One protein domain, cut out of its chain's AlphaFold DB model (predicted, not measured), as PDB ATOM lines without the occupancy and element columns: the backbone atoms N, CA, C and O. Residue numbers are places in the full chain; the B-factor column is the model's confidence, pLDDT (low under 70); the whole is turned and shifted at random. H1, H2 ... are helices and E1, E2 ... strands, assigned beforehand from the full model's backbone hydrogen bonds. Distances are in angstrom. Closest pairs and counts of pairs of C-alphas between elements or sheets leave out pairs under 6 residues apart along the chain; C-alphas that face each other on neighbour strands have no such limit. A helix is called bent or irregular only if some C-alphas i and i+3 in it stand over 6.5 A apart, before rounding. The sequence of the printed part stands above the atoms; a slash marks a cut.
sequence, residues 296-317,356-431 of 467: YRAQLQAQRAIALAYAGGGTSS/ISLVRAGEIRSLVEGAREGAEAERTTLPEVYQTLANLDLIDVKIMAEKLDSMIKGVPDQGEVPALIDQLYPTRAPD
ATOM      1  N   TYR A 296      31.910 169.226 297.592       88.12
ATOM      2  CA  TYR A 296      31.210 170.421 298.067       88.12
ATOM      3  C   TYR A 296      29.719 170.171 298.264       88.12
ATOM      4  O   TYR A 296      29.132 170.655 299.233       88.12
ATOM      5  N   ARG A 297      29.099 169.374 297.387       90.38
ATOM      6  CA  ARG A 297      27.716 168.933 297.572       90.38
ATOM      7  C   ARG A 297      27.567 168.180 298.892       90.38
ATOM      8  O   ARG A 297      26.661 168.506 299.654       90.38
ATOM      9  N   ALA A 298      28.453 167.229 299.164       87.69
ATOM     10  CA  ALA A 298      28.418 166.438 300.381       87.69
ATOM     11  C   ALA A 298      28.567 167.297 301.642       87.69
ATOM     12  O   ALA A 298      27.773 167.195 302.578       87.69
ATOM     13  N   GLN A 299      29.535 168.211 301.635       87.75
ATOM     14  CA  GLN A 299      29.767 169.155 302.722       87.75
ATOM     15  C   GLN A 299      28.534 170.031 302.989       87.75
ATOM     16  O   GLN A 299      28.125 170.208 304.134       87.75
ATOM     17  N   LEU A 300      27.895 170.539 301.935       91.62
ATOM     18  CA  LEU A 300      26.698 171.371 302.048       91.62
ATOM     19  C   LEU A 300      25.472 170.565 302.490       91.62
ATOM     20  O   LEU A 300      24.639 171.081 303.230       91.62
ATOM     21  N   GLN A 301      25.356 169.296 302.095       90.94
ATOM     22  CA  GLN A 301      24.308 168.404 302.594       90.94
ATOM     23  C   GLN A 301      24.465 168.140 304.095       90.94
ATOM     24  O   GLN A 301      23.482 168.271 304.826       90.94
ATOM     25  N   ALA A 302      25.687 167.870 304.563       89.31
ATOM     26  CA  ALA A 302      25.985 167.720 305.987       89.31
ATOM     27  C   ALA A 302      25.622 168.992 306.771       89.31
ATOM     28  O   ALA A 302      24.845 168.945 307.724       89.31
ATOM     29  N   GLN A 303      26.095 170.154 306.314       90.25
ATOM     30  CA  GLN A 303      25.805 171.433 306.964       90.25
ATOM     31  C   GLN A 303      24.313 171.788 306.948       90.25
ATOM     32  O   GLN A 303      23.802 172.357 307.913       90.25
ATOM     33  N   ARG A 304      23.584 171.432 305.881       91.81
ATOM     34  CA  ARG A 304      22.126 171.592 305.831       91.81
ATOM     35  C   ARG A 304      21.432 170.689 306.844       91.81
ATOM     36  O   ARG A 304      20.522 171.156 307.522       91.81
ATOM     37  N   ALA A 305      21.842 169.425 306.949       89.00
ATOM     38  CA  ALA A 305      21.277 168.492 307.922       89.00
ATOM     39  C   ALA A 305      21.443 169.033 309.349       89.00
ATOM     40  O   ALA A 305      20.496 169.031 310.130       89.00
ATOM     41  N   ILE A 306      22.612 169.596 309.652       89.00
ATOM     42  CA  ILE A 306      22.892 170.253 310.932       89.00
ATOM     43  C   ILE A 306      21.998 171.473 311.118       89.00
ATOM     44  O   ILE A 306      21.315 171.575 312.131       89.00
ATOM     45  N   ALA A 307      21.935 172.371 310.133       88.94
ATOM     46  CA  ALA A 307      21.088 173.553 310.218       88.94
ATOM     47  C   ALA A 307      19.622 173.192 310.514       88.94
ATOM     48  O   ALA A 307      19.004 173.818 311.367       88.94
ATOM     49  N   LEU A 308      19.081 172.160 309.858       88.25
ATOM     50  CA  LEU A 308      17.714 171.681 310.080       88.25
ATOM     51  C   LEU A 308      17.532 171.032 311.455       88.25
ATOM     52  O   LEU A 308      16.551 171.321 312.137       88.25
ATOM     53  N   ALA A 309      18.480 170.189 311.876       85.88
ATOM     54  CA  ALA A 309      18.437 169.532 313.178       85.88
ATOM     55  C   ALA A 309      18.436 170.543 314.330       85.88
ATOM     56  O   ALA A 309      17.709 170.359 315.300       85.88
ATOM     57  N   TYR A 310      19.208 171.624 314.206       83.44
ATOM     58  CA  TYR A 310      19.274 172.682 315.211       83.44
ATOM     59  C   TYR A 310      18.119 173.694 315.092       83.44
ATOM     60  O   TYR A 310      17.694 174.237 316.104       83.44
ATOM     61  N   ALA A 311      17.588 173.962 313.890       79.94
ATOM     62  CA  ALA A 311      16.523 174.959 313.702       79.94
ATOM     63  C   ALA A 311      15.139 174.465 314.135       79.94
ATOM     64  O   ALA A 311      14.272 175.273 314.463       79.94
ATOM     65  N   GLY A 312      14.914 173.150 314.071       64.69
ATOM     66  CA  GLY A 312      13.568 172.600 313.998       64.69
ATOM     67  C   GLY A 312      13.019 172.715 312.581       64.69
ATOM     68  O   GLY A 312      13.153 173.740 311.911       64.69
ATOM     69  N   GLY A 313      12.435 171.632 312.080       56.97
ATOM     70  CA  GLY A 313      11.828 171.609 310.762       56.97
ATOM     71  C   GLY A 313      10.702 172.629 310.748       56.97
ATOM     72  O   GLY A 313       9.832 172.613 311.615       56.97
ATOM     73  N   GLY A 314      10.730 173.542 309.781       48.38
ATOM     74  CA  GLY A 314       9.682 174.534 309.570       48.38
ATOM     75  C   GLY A 314       8.386 173.895 309.073       48.38
ATOM     76  O   GLY A 314       7.955 174.166 307.963       48.38
ATOM     77  N   THR A 315       7.773 173.043 309.884       40.62
ATOM     78  CA  THR A 315       6.385 172.609 309.771       40.62
ATOM     79  C   THR A 315       5.848 172.480 311.185       40.62
ATOM     80  O   THR A 315       5.781 171.390 311.746       40.62
ATOM     81  N   SER A 316       5.474 173.615 311.780       34.94
ATOM     82  CA  SER A 316       4.547 173.600 312.905       34.94
ATOM     83  C   SER A 316       3.300 172.838 312.460       34.94
ATOM     84  O   SER A 316       2.690 173.167 311.439       34.94
ATOM     85  N   SER A 317       2.953 171.803 313.211       32.47
ATOM     86  CA  SER A 317       1.837 170.880 313.022       32.47
ATOM     87  C   SER A 317       0.459 171.527 313.236       32.47
ATOM     88  O   SER A 317      -0.430 170.957 313.861       32.47
ATOM     89  N   ILE A 356       8.538 171.825 321.691       59.62
ATOM     90  CA  ILE A 356       9.349 170.825 320.998       59.62
ATOM     91  C   ILE A 356       9.135 171.047 319.504       59.62
ATOM     92  O   ILE A 356       8.098 170.670 318.958       59.62
ATOM     93  N   SER A 357      10.102 171.668 318.831       75.62
ATOM     94  CA  SER A 357      10.082 171.656 317.369       75.62
ATOM     95  C   SER A 357      10.542 170.300 316.871       75.62
ATOM     96  O   SER A 357      11.433 169.675 317.448       75.62
ATOM     97  N   LEU A 358       9.925 169.859 315.785       79.69
ATOM     98  CA  LEU A 358      10.140 168.544 315.214       79.69
ATOM     99  C   LEU A 358      10.831 168.660 313.860       79.69
ATOM    100  O   LEU A 358      10.666 169.638 313.134       79.69
ATOM    101  N   VAL A 359      11.629 167.656 313.522       82.88
ATOM    102  CA  VAL A 359      12.297 167.515 312.226       82.88
ATOM    103  C   VAL A 359      11.940 166.149 311.657       82.88
ATOM    104  O   VAL A 359      11.870 165.166 312.390       82.88
ATOM    105  N   ARG A 360      11.737 166.059 310.341       86.38
ATOM    106  CA  ARG A 360      11.490 164.774 309.677       86.38
ATOM    107  C   ARG A 360      12.767 163.943 309.632       86.38
ATOM    108  O   ARG A 360      13.759 164.363 309.033       86.38
ATOM    109  N   ALA A 361      12.721 162.743 310.205       85.88
ATOM    110  CA  ALA A 361      13.873 161.847 310.261       85.88
ATOM    111  C   ALA A 361      14.367 161.462 308.856       85.88
ATOM    112  O   ALA A 361      15.575 161.448 308.621       85.88
ATOM    113  N   GLY A 362      13.449 161.231 307.907       86.00
ATOM    114  CA  GLY A 362      13.792 160.909 306.519       86.00
ATOM    115  C   GLY A 362      14.541 162.026 305.777       86.00
ATOM    116  O   GLY A 362      15.421 161.733 304.972       86.00
ATOM    117  N   GLU A 363      14.264 163.306 306.070       88.94
ATOM    118  CA  GLU A 363      14.989 164.424 305.437       88.94
ATOM    119  C   GLU A 363      16.439 164.492 305.933       88.94
ATOM    120  O   GLU A 363      17.364 164.607 305.130       88.94
ATOM    121  N   ILE A 364      16.651 164.358 307.247       88.19
ATOM    122  CA  ILE A 364      17.998 164.323 307.831       88.19
ATOM    123  C   ILE A 364      18.769 163.099 307.338       88.19
ATOM    124  O   ILE A 364      19.919 163.239 306.927       88.19
ATOM    125  N   ARG A 365      18.132 161.923 307.312       90.00
ATOM    126  CA  ARG A 365      18.731 160.682 306.807       90.00
ATOM    127  C   ARG A 365      19.209 160.830 305.367       90.00
ATOM    128  O   ARG A 365      20.380 160.593 305.100       90.00
ATOM    129  N   SER A 366      18.341 161.313 304.477       90.50
ATOM    130  CA  SER A 366      18.679 161.515 303.065       90.50
ATOM    131  C   SER A 366      19.852 162.486 302.873       90.50
ATOM    132  O   SER A 366      20.706 162.274 302.012       90.50
ATOM    133  N   LEU A 367      19.932 163.547 303.685       90.06
ATOM    134  CA  LEU A 367      21.050 164.493 303.633       90.06
ATOM    135  C   LEU A 367      22.357 163.879 304.157       90.06
ATOM    136  O   LEU A 367      23.404 164.104 303.553       90.06
ATOM    137  N   VAL A 368      22.304 163.102 305.242       87.88
ATOM    138  CA  VAL A 368      23.475 162.408 305.806       87.88
ATOM    139  C   VAL A 368      23.992 161.332 304.848       87.88
ATOM    140  O   VAL A 368      25.198 161.244 304.623       87.88
ATOM    141  N   GLU A 369      23.102 160.545 304.245       88.62
ATOM    142  CA  GLU A 369      23.456 159.542 303.235       88.62
ATOM    143  C   GLU A 369      24.083 160.201 302.005       88.62
ATOM    144  O   GLU A 369      25.194 159.841 301.622       88.62
ATOM    145  N   GLY A 370      23.457 161.255 301.469       87.06
ATOM    146  CA  GLY A 370      24.018 162.013 300.350       87.06
ATOM    147  C   GLY A 370      25.390 162.626 300.659       87.06
ATOM    148  O   GLY A 370      26.266 162.637 299.793       87.06
ATOM    149  N   ALA A 371      25.607 163.085 301.897       86.06
ATOM    150  CA  ALA A 371      26.911 163.578 302.331       86.06
ATOM    151  C   ALA A 371      27.983 162.476 302.318       86.06
ATOM    152  O   ALA A 371      29.097 162.700 301.850       86.06
ATOM    153  N   ARG A 372      27.656 161.266 302.780       85.62
ATOM    154  CA  ARG A 372      28.587 160.126 302.745       85.62
ATOM    155  C   ARG A 372      28.898 159.696 301.317       85.62
ATOM    156  O   ARG A 372      30.066 159.553 300.972       85.62
ATOM    157  N   GLU A 373      27.868 159.550 300.489       85.00
ATOM    158  CA  GLU A 373      28.009 159.151 299.087       85.00
ATOM    159  C   GLU A 373      28.853 160.149 298.289       85.00
ATOM    160  O   GLU A 373      29.742 159.744 297.545       85.00
ATOM    161  N   GLY A 374      28.612 161.454 298.449       82.94
ATOM    162  CA  GLY A 374      29.367 162.475 297.723       82.94
ATOM    163  C   GLY A 374      30.826 162.588 298.176       82.94
ATOM    164  O   GLY A 374      31.698 162.820 297.342       82.94
ATOM    165  N   ALA A 375      31.110 162.380 299.468       79.81
ATOM    166  CA  ALA A 375      32.486 162.327 299.962       79.81
ATOM    167  C   ALA A 375      33.241 161.111 299.418       79.81
ATOM    168  O   ALA A 375      34.391 161.243 299.004       79.81
ATOM    169  N   GLU A 376      32.593 159.947 299.382       81.88
ATOM    170  CA  GLU A 376      33.191 158.733 298.833       81.88
ATOM    171  C   GLU A 376      33.406 158.847 297.320       81.88
ATOM    172  O   GLU A 376      34.488 158.543 296.822       81.88
ATOM    173  N   ALA A 377      32.424 159.387 296.591       81.94
ATOM    174  CA  ALA A 377      32.563 159.668 295.167       81.94
ATOM    175  C   ALA A 377      33.773 160.569 294.882       81.94
ATOM    176  O   ALA A 377      34.559 160.264 293.989       81.94
ATOM    177  N   GLU A 378      33.980 161.628 295.672       79.88
ATOM    178  CA  GLU A 378      35.164 162.471 295.514       79.88
ATOM    179  C   GLU A 378      36.461 161.695 295.803       79.88
ATOM    180  O   GLU A 378      37.390 161.740 294.994       79.88
ATOM    181  N   ARG A 379      36.524 160.940 296.911       77.88
ATOM    182  CA  ARG A 379      37.708 160.141 297.278       77.88
ATOM    183  C   ARG A 379      38.149 159.224 296.146       77.88
ATOM    184  O   ARG A 379      39.333 159.177 295.844       77.88
ATOM    185  N   THR A 380      37.211 158.570 295.463       78.25
ATOM    186  CA  THR A 380      37.542 157.669 294.345       78.25
ATOM    187  C   THR A 380      38.165 158.367 293.131       78.25
ATOM    188  O   THR A 380      38.809 157.707 292.319       78.25
ATOM    189  N   THR A 381      37.990 159.685 292.996       74.62
ATOM    190  CA  THR A 381      38.547 160.480 291.884       74.62
ATOM    191  C   THR A 381      39.856 161.183 292.231       74.62
ATOM    192  O   THR A 381      40.586 161.597 291.332       74.62
ATOM    193  N   LEU A 382      40.158 161.314 293.524       71.12
ATOM    194  CA  LEU A 382      41.309 162.051 294.019       71.12
ATOM    195  C   LEU A 382      42.501 161.118 294.271       71.12
ATOM    196  O   LEU A 382      42.323 160.080 294.915       71.12
ATOM    197  N   PRO A 383      43.722 161.511 293.857       67.00
ATOM    198  CA  PRO A 383      44.957 160.859 294.279       67.00
ATOM    199  C   PRO A 383      45.027 160.634 295.793       67.00
ATOM    200  O   PRO A 383      44.610 161.494 296.570       67.00
ATOM    201  N   GLU A 384      45.637 159.531 296.226       66.75
ATOM    202  CA  GLU A 384      45.852 159.202 297.650       66.75
ATOM    203  C   GLU A 384      46.582 160.336 298.400       66.75
ATOM    204  O   GLU A 384      46.270 160.671 299.545       66.75
ATOM    205  N   VAL A 385      47.489 161.017 297.697       60.78
ATOM    206  CA  VAL A 385      48.165 162.239 298.154       60.78
ATOM    207  C   VAL A 385      47.165 163.293 298.597       60.78
ATOM    208  O   VAL A 385      47.271 163.864 299.676       60.78
ATOM    209  N   TYR A 386      46.166 163.538 297.760       62.16
ATOM    210  CA  TYR A 386      45.173 164.568 297.980       62.16
ATOM    211  C   TYR A 386      44.217 164.190 299.112       62.16
ATOM    212  O   TYR A 386      43.815 165.054 299.885       62.16
ATOM    213  N   GLN A 387      43.919 162.898 299.269       61.81
ATOM    214  CA  GLN A 387      43.167 162.377 300.414       61.81
ATOM    215  C   GLN A 387      43.926 162.544 301.740       61.81
ATOM    216  O   GLN A 387      43.299 162.649 302.786       61.81
ATOM    217  N   THR A 388      45.263 162.579 301.694       57.56
ATOM    218  CA  THR A 388      46.123 162.782 302.872       57.56
ATOM    219  C   THR A 388      46.336 164.270 303.177       57.56
ATOM    220  O   THR A 388      46.383 164.670 304.338       57.56
ATOM    221  N   LEU A 389      46.472 165.104 302.137       50.16
ATOM    222  CA  LEU A 389      46.658 166.558 302.252       50.16
ATOM    223  C   LEU A 389      45.376 167.281 302.669       50.16
ATOM    224  O   LEU A 389      45.426 168.297 303.363       50.16
ATOM    225  N   ALA A 390      44.226 166.770 302.240       50.50
ATOM    226  CA  ALA A 390      42.937 167.249 302.678       50.50
ATOM    227  C   ALA A 390      42.433 166.335 303.787       50.50
ATOM    228  O   ALA A 390      42.104 165.178 303.545       50.50
ATOM    229  N   ASN A 391      42.213 166.891 304.977       51.94
ATOM    230  CA  ASN A 391      41.140 166.349 305.792       51.94
ATOM    231  C   ASN A 391      39.850 166.600 304.998       51.94
ATOM    232  O   ASN A 391      39.225 167.651 305.136       51.94
ATOM    233  N   LEU A 392      39.438 165.622 304.176       49.72
ATOM    234  CA  LEU A 392      38.081 165.489 303.620       49.72
ATOM    235  C   LEU A 392      37.083 165.189 304.750       49.72
ATOM    236  O   LEU A 392      36.147 164.400 304.603       49.72
ATOM    237  N   ASP A 393      37.325 165.787 305.908       52.66
ATOM    238  CA  ASP A 393      36.408 165.868 307.004       52.66
ATOM    239  C   ASP A 393      35.295 166.750 306.453       52.66
ATOM    240  O   ASP A 393      35.401 167.978 306.354       52.66
ATOM    241  N   LEU A 394      34.224 166.097 305.993       55.38
ATOM    242  CA  LEU A 394      32.917 166.732 305.967       55.38
ATOM    243  C   LEU A 394      32.840 167.443 307.307       55.38
ATOM    244  O   LEU A 394      32.977 166.754 308.308       55.38
ATOM    245  N   ILE A 395      32.747 168.777 307.313       53.59
ATOM    246  CA  ILE A 395      33.127 169.701 308.415       53.59
ATOM    247  C   ILE A 395      32.621 169.319 309.821       53.59
ATOM    248  O   ILE A 395      33.030 169.883 310.831       53.59
ATOM    249  N   ASP A 396      31.764 168.318 309.884       63.56
ATOM    250  CA  ASP A 396      30.971 167.883 310.984       63.56
ATOM    251  C   ASP A 396      30.854 166.346 311.076       63.56
ATOM    252  O   ASP A 396      29.860 165.890 311.623       63.56
ATOM    253  N   VAL A 397      31.793 165.512 310.581       66.12
ATOM    254  CA  VAL A 397      31.699 164.027 310.699       66.12
ATOM    255  C   VAL A 397      31.376 163.608 312.132       66.12
ATOM    256  O   VAL A 397      30.495 162.776 312.358       66.12
ATOM    257  N   LYS A 398      32.016 164.257 313.110       71.38
ATOM    258  CA  LYS A 398      31.735 164.048 314.531       71.38
ATOM    259  C   LYS A 398      30.298 164.417 314.913       71.38
ATOM    260  O   LYS A 398      29.641 163.647 315.598       71.38
ATOM    261  N   ILE A 399      29.776 165.554 314.454       75.56
ATOM    262  CA  ILE A 399      28.393 165.974 314.745       75.56
ATOM    263  C   ILE A 399      27.392 165.080 314.003       75.56
ATOM    264  O   ILE A 399      26.368 164.706 314.571       75.56
ATOM    265  N   MET A 400      27.686 164.682 312.766       76.88
ATOM    266  CA  MET A 400      26.875 163.729 312.014       76.88
ATOM    267  C   MET A 400      26.773 162.397 312.765       76.88
ATOM    268  O   MET A 400      25.666 161.907 312.958       76.88
ATOM    269  N   ALA A 401      27.893 161.855 313.246       76.62
ATOM    270  CA  ALA A 401      27.925 160.585 313.966       76.62
ATOM    271  C   ALA A 401      27.330 160.679 315.385       76.62
ATOM    272  O   ALA A 401      26.518 159.850 315.784       76.62
ATOM    273  N   GLU A 402      27.716 161.685 316.171       79.81
ATOM    274  CA  GLU A 402      27.325 161.777 317.583       79.81
ATOM    275  C   GLU A 402      25.913 162.335 317.765       79.81
ATOM    276  O   GLU A 402      25.196 161.906 318.673       79.81
ATOM    277  N   LYS A 403      25.500 163.292 316.923       82.06
ATOM    278  CA  LYS A 403      24.216 163.994 317.055       82.06
ATOM    279  C   LYS A 403      23.190 163.499 316.047       82.06
ATOM    280  O   LYS A 403      22.135 163.027 316.462       82.06
ATOM    281  N   LEU A 404      23.476 163.599 314.747       83.12
ATOM    282  CA  LEU A 404      22.459 163.350 313.718       83.12
ATOM    283  C   LEU A 404      22.077 161.873 313.618       83.12
ATOM    284  O   LEU A 404      20.891 161.560 313.691       83.12
ATOM    285  N   ASP A 405      23.054 160.970 313.523       84.50
ATOM    286  CA  ASP A 405      22.817 159.523 313.469       84.50
ATOM    287  C   ASP A 405      22.084 159.034 314.717       84.50
ATOM    288  O   ASP A 405      21.098 158.303 314.616       84.50
ATOM    289  N   SER A 406      22.531 159.476 315.895       83.31
ATOM    290  CA  SER A 406      21.887 159.168 317.174       83.31
ATOM    291  C   SER A 406      20.427 159.623 317.204       83.31
ATOM    292  O   SER A 406      19.572 158.886 317.689       83.31
ATOM    293  N   MET A 407      20.137 160.807 316.658       83.44
ATOM    294  CA  MET A 407      18.794 161.388 316.626       83.44
ATOM    295  C   MET A 407      17.832 160.595 315.730       83.44
ATOM    296  O   MET A 407      16.670 160.430 316.086       83.44
ATOM    297  N   ILE A 408      18.295 160.082 314.585       87.00
ATOM    298  CA  ILE A 408      17.440 159.379 313.606       87.00
ATOM    299  C   ILE A 408      17.451 157.849 313.754       87.00
ATOM    300  O   ILE A 408      16.759 157.145 313.008       87.00
ATOM    301  N   LYS A 409      18.249 157.298 314.673       88.06
ATOM    302  CA  LYS A 409      18.422 155.849 314.832       88.06
ATOM    303  C   LYS A 409      17.120 155.175 315.265       88.06
ATOM    304  O   LYS A 409      16.556 155.490 316.305       88.06
ATOM    305  N   GLY A 410      16.669 154.192 314.482       82.19
ATOM    306  CA  GLY A 410      15.449 153.427 314.774       82.19
ATOM    307  C   GLY A 410      14.140 154.176 314.494       82.19
ATOM    308  O   GLY A 410      13.072 153.627 314.752       82.19
ATOM    309  N   VAL A 411      14.205 155.394 313.941       86.31
ATOM    310  CA  VAL A 411      13.025 156.192 313.581       86.31
ATOM    311  C   VAL A 411      12.662 155.950 312.108       86.31
ATOM    312  O   VAL A 411      13.526 156.125 311.245       86.31
ATOM    313  N   PRO A 412      11.415 155.571 311.771       85.31
ATOM    314  CA  PRO A 412      10.973 155.436 310.378       85.31
ATOM    315  C   PRO A 412      11.140 156.738 309.577       85.31
ATOM    316  O   PRO A 412      11.113 157.818 310.154       85.31
ATOM    317  N   ASP A 413      11.258 156.673 308.246       81.44
ATOM    318  CA  ASP A 413      11.442 157.871 307.395       81.44
ATOM    319  C   ASP A 413      10.317 158.905 307.525       81.44
ATOM    320  O   ASP A 413      10.562 160.110 307.458       81.44
ATOM    321  N   GLN A 414       9.086 158.432 307.735       81.69
ATOM    322  CA  GLN A 414       7.918 159.286 307.969       81.69
ATOM    323  C   GLN A 414       7.843 159.822 309.408       81.69
ATOM    324  O   GLN A 414       6.967 160.626 309.711       81.69
ATOM    325  N   GLY A 415       8.722 159.354 310.297       80.50
ATOM    326  CA  GLY A 415       8.771 159.756 311.696       80.50
ATOM    327  C   GLY A 415       9.383 161.141 311.893       80.50
ATOM    328  O   GLY A 415      10.173 161.634 311.083       80.50
ATOM    329  N   GLU A 416       9.026 161.753 313.014       84.88
ATOM    330  CA  GLU A 416       9.514 163.057 313.445       84.88
ATOM    331  C   GLU A 416      10.366 162.911 314.711       84.88
ATOM    332  O   GLU A 416      10.083 162.075 315.569       84.88
ATOM    333  N   VAL A 417      11.426 163.712 314.813       81.94
ATOM    334  CA  VAL A 417      12.373 163.716 315.936       81.94
ATOM    335  C   VAL A 417      12.475 165.111 316.550       81.94
ATOM    336  O   VAL A 417      12.397 166.095 315.809       81.94
ATOM    337  N   PRO A 418      12.658 165.226 317.879       80.25
ATOM    338  CA  PRO A 418      12.908 166.508 318.525       80.25
ATOM    339  C   PRO A 418      14.144 167.198 317.951       80.25
ATOM    340  O   PRO A 418      15.208 166.592 317.825       80.25
ATOM    341  N   ALA A 419      13.994 168.475 317.629       81.38
ATOM    342  CA  ALA A 419      15.085 169.333 317.210       81.38
ATOM    343  C   ALA A 419      16.037 169.646 318.374       81.38
ATOM    344  O   ALA A 419      15.653 169.649 319.543       81.38
ATOM    345  N   LEU A 420      17.278 169.985 318.043       77.62
ATOM    346  CA  LEU A 420      18.341 170.334 318.985       77.62
ATOM    347  C   LEU A 420      18.339 171.835 319.339       77.62
ATOM    348  O   LEU A 420      19.407 172.404 319.534       77.62
ATOM    349  N   ILE A 421      17.165 172.475 319.414       63.44
ATOM    350  CA  ILE A 421      17.011 173.945 319.527       63.44
ATOM    351  C   ILE A 421      17.746 174.536 320.735       63.44
ATOM    352  O   ILE A 421      18.308 175.623 320.639       63.44
ATOM    353  N   ASP A 422      17.791 173.806 321.850       61.09
ATOM    354  CA  ASP A 422      18.459 174.260 323.075       61.09
ATOM    355  C   ASP A 422      19.971 173.958 323.093       61.09
ATOM    356  O   ASP A 422      20.661 174.248 324.071       61.09
ATOM    357  N   GLN A 423      20.512 173.350 322.033       68.44
ATOM    358  CA  GLN A 423      21.940 173.069 321.910       68.44
ATOM    359  C   GLN A 423      22.595 174.113 321.011       68.44
ATOM    360  O   GLN A 423      22.131 174.397 319.914       68.44
ATOM    361  N   LEU A 424      23.735 174.649 321.443       64.19
ATOM    362  CA  LEU A 424      24.557 175.494 320.584       64.19
ATOM    363  C   LEU A 424      25.366 174.620 319.625       64.19
ATOM    364  O   LEU A 424      25.947 173.605 320.025       64.19
ATOM    365  N   TYR A 425      25.429 175.030 318.359       62.97
ATOM    366  CA  TYR A 425      26.398 174.458 317.428       62.97
ATOM    367  C   TYR A 425      27.819 174.706 317.974       62.97
ATOM    368  O   TYR A 425      28.155 175.858 318.269       62.97
ATOM    369  N   PRO A 426      28.649 173.661 318.149       60.09
ATOM    370  CA  PRO A 426      29.953 173.808 318.775       60.09
ATOM    371  C   PRO A 426      30.874 174.680 317.914       60.09
ATOM    372  O   PRO A 426      31.213 174.349 316.779       60.09
ATOM    373  N   THR A 427      31.313 175.802 318.480       58.25
ATOM    374  CA  THR A 427      32.326 176.676 317.893       58.25
ATOM    375  C   THR A 427      33.694 176.279 318.444       58.25
ATOM    376  O   THR A 427      33.958 176.407 319.637       58.25
ATOM    377  N   ARG A 428      34.586 175.767 317.588       57.03
ATOM    378  CA  ARG A 428      35.985 175.522 317.966       57.03
ATOM    379  C   ARG A 428      36.847 176.661 317.434       57.03
ATOM    380  O   ARG A 428      36.807 176.943 316.235       57.03
ATOM    381  N   ALA A 429      37.593 177.318 318.319       54.47
ATOM    382  CA  ALA A 429      38.672 178.205 317.899       54.47
ATOM    383  C   ALA A 429      39.786 177.368 317.234       54.47
ATOM    384  O   ALA A 429      39.926 176.190 317.568       54.47
ATOM    385  N   PRO A 430      40.556 177.927 316.288       57.91
ATOM    386  CA  PRO A 430      41.762 177.272 315.790       57.91
ATOM    387  C   PRO A 430      42.678 176.873 316.952       57.91
ATOM    388  O   PRO A 430      42.904 177.677 317.850       57.91
ATOM    389  N   ASP A 431      43.202 175.644 316.934       53.50
ATOM    390  CA  ASP A 431      44.053 175.132 318.021       53.50
ATOM    391  C   ASP A 431      45.454 175.787 318.038       53.50
ATOM    392  O   ASP A 431      46.171 175.682 319.030       53.50
TER     393      ASP A 431
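AT A GLANCE: This is residues 296 to 317 and 356 to 431 of the 467 residues of an uncharacterized protein of Edaphochlamys debaryana (UniProt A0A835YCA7). The long helix H2 has two shorter helices, H1 and H4, packed on it, and both run back opposite to it, H4 at the part of H2 near its beginning. A tiny pair of strands, E1 and E2, sits at the end where H2 begins and H1 and H4 finish, while the short H3 lies beyond the other end of H2, where residues 380 to 386 stick out. The printed part has 98 residues with four named helices and two named strands, in the order H1, E1, H2, H3, H4, E2; the class is mostly helix, and the two-stranded sheet is antiparallel. The whole is elongated, 49 by 31 by 21 A, and only just compact, close to loose, with a radius of gyration of the C-alphas of 14.7 A.

IN THESE COORDINATES: H1 covers residues 296 to 311, 21.9 A from first to last C-alpha, and begins with C-alpha 296 at (31.210, 170.421, 298.067). After the cut comes E1, residues 358 to 360. H2, residues 361 to 381, is 30.8 A long and ends with C-alpha 381 at (38.547, 160.480, 291.884). H3 is residues 384 to 389. H4, residues 397 to 408, is 15.3 A long and irregular, but only just: C-alphas 402 and 405 are 6.51 A apart. E2, residues 416 to 418, ends with C-alpha 418 at (12.908, 166.508, 318.525).

HOW THE PARTS SIT: H1 and H2 touch at a shallow tilt of 22 degrees, opposite ways; their closest C-alphas, of Ala 298 and Ala 371, are 3.8 A apart. H1 touches H4 with residues 302 to 309 alone, at a steep tilt of 51 degrees, the same way; the closest C-alphas are those of Ala 302 and Met 400, 7.3 A. H2 touches H4 with residues 361 to 368 alone, at a shallow tilt of 32 degrees, opposite ways; the closest C-alphas are those of Ala 361 and Ile 408, 5.5 A. H3 is close to H2 but not clearly touching, with the C-alphas of Arg 379 and Gln 387 at 6.7 A, and is apart from H1 and H4. E1 and E2 are antiparallel, with N 359 and O 417 at 2.9 A and N 417 and O 359 at 2.9 A, within hydrogen-bond range. In H1 and H3 every O i to N i+4 pair is within hydrogen-bond range; in H2 it is 16 of 17 and in H4 6 of 8.

THE WHOLE: The two C-alphas farthest apart, of Ser 317 and Val 385, are 49.4 A from each other. Residues 318 to 355 are not printed, and C-alphas 317 and 356 are 11.0 A apart across this cut. The links E1 to H2 and H2 to H3 are tight; H3 to H4 and H4 to E2 are short. Residues 419 to 431 hold no named element, and their C-alphas lie 12 to 23 A from the mean of all C-alphas. The mean pLDDT of the printed part is 74.8, and it is under 70 in residues 312 to 317, 356, 383 to 397 and 421 to 431.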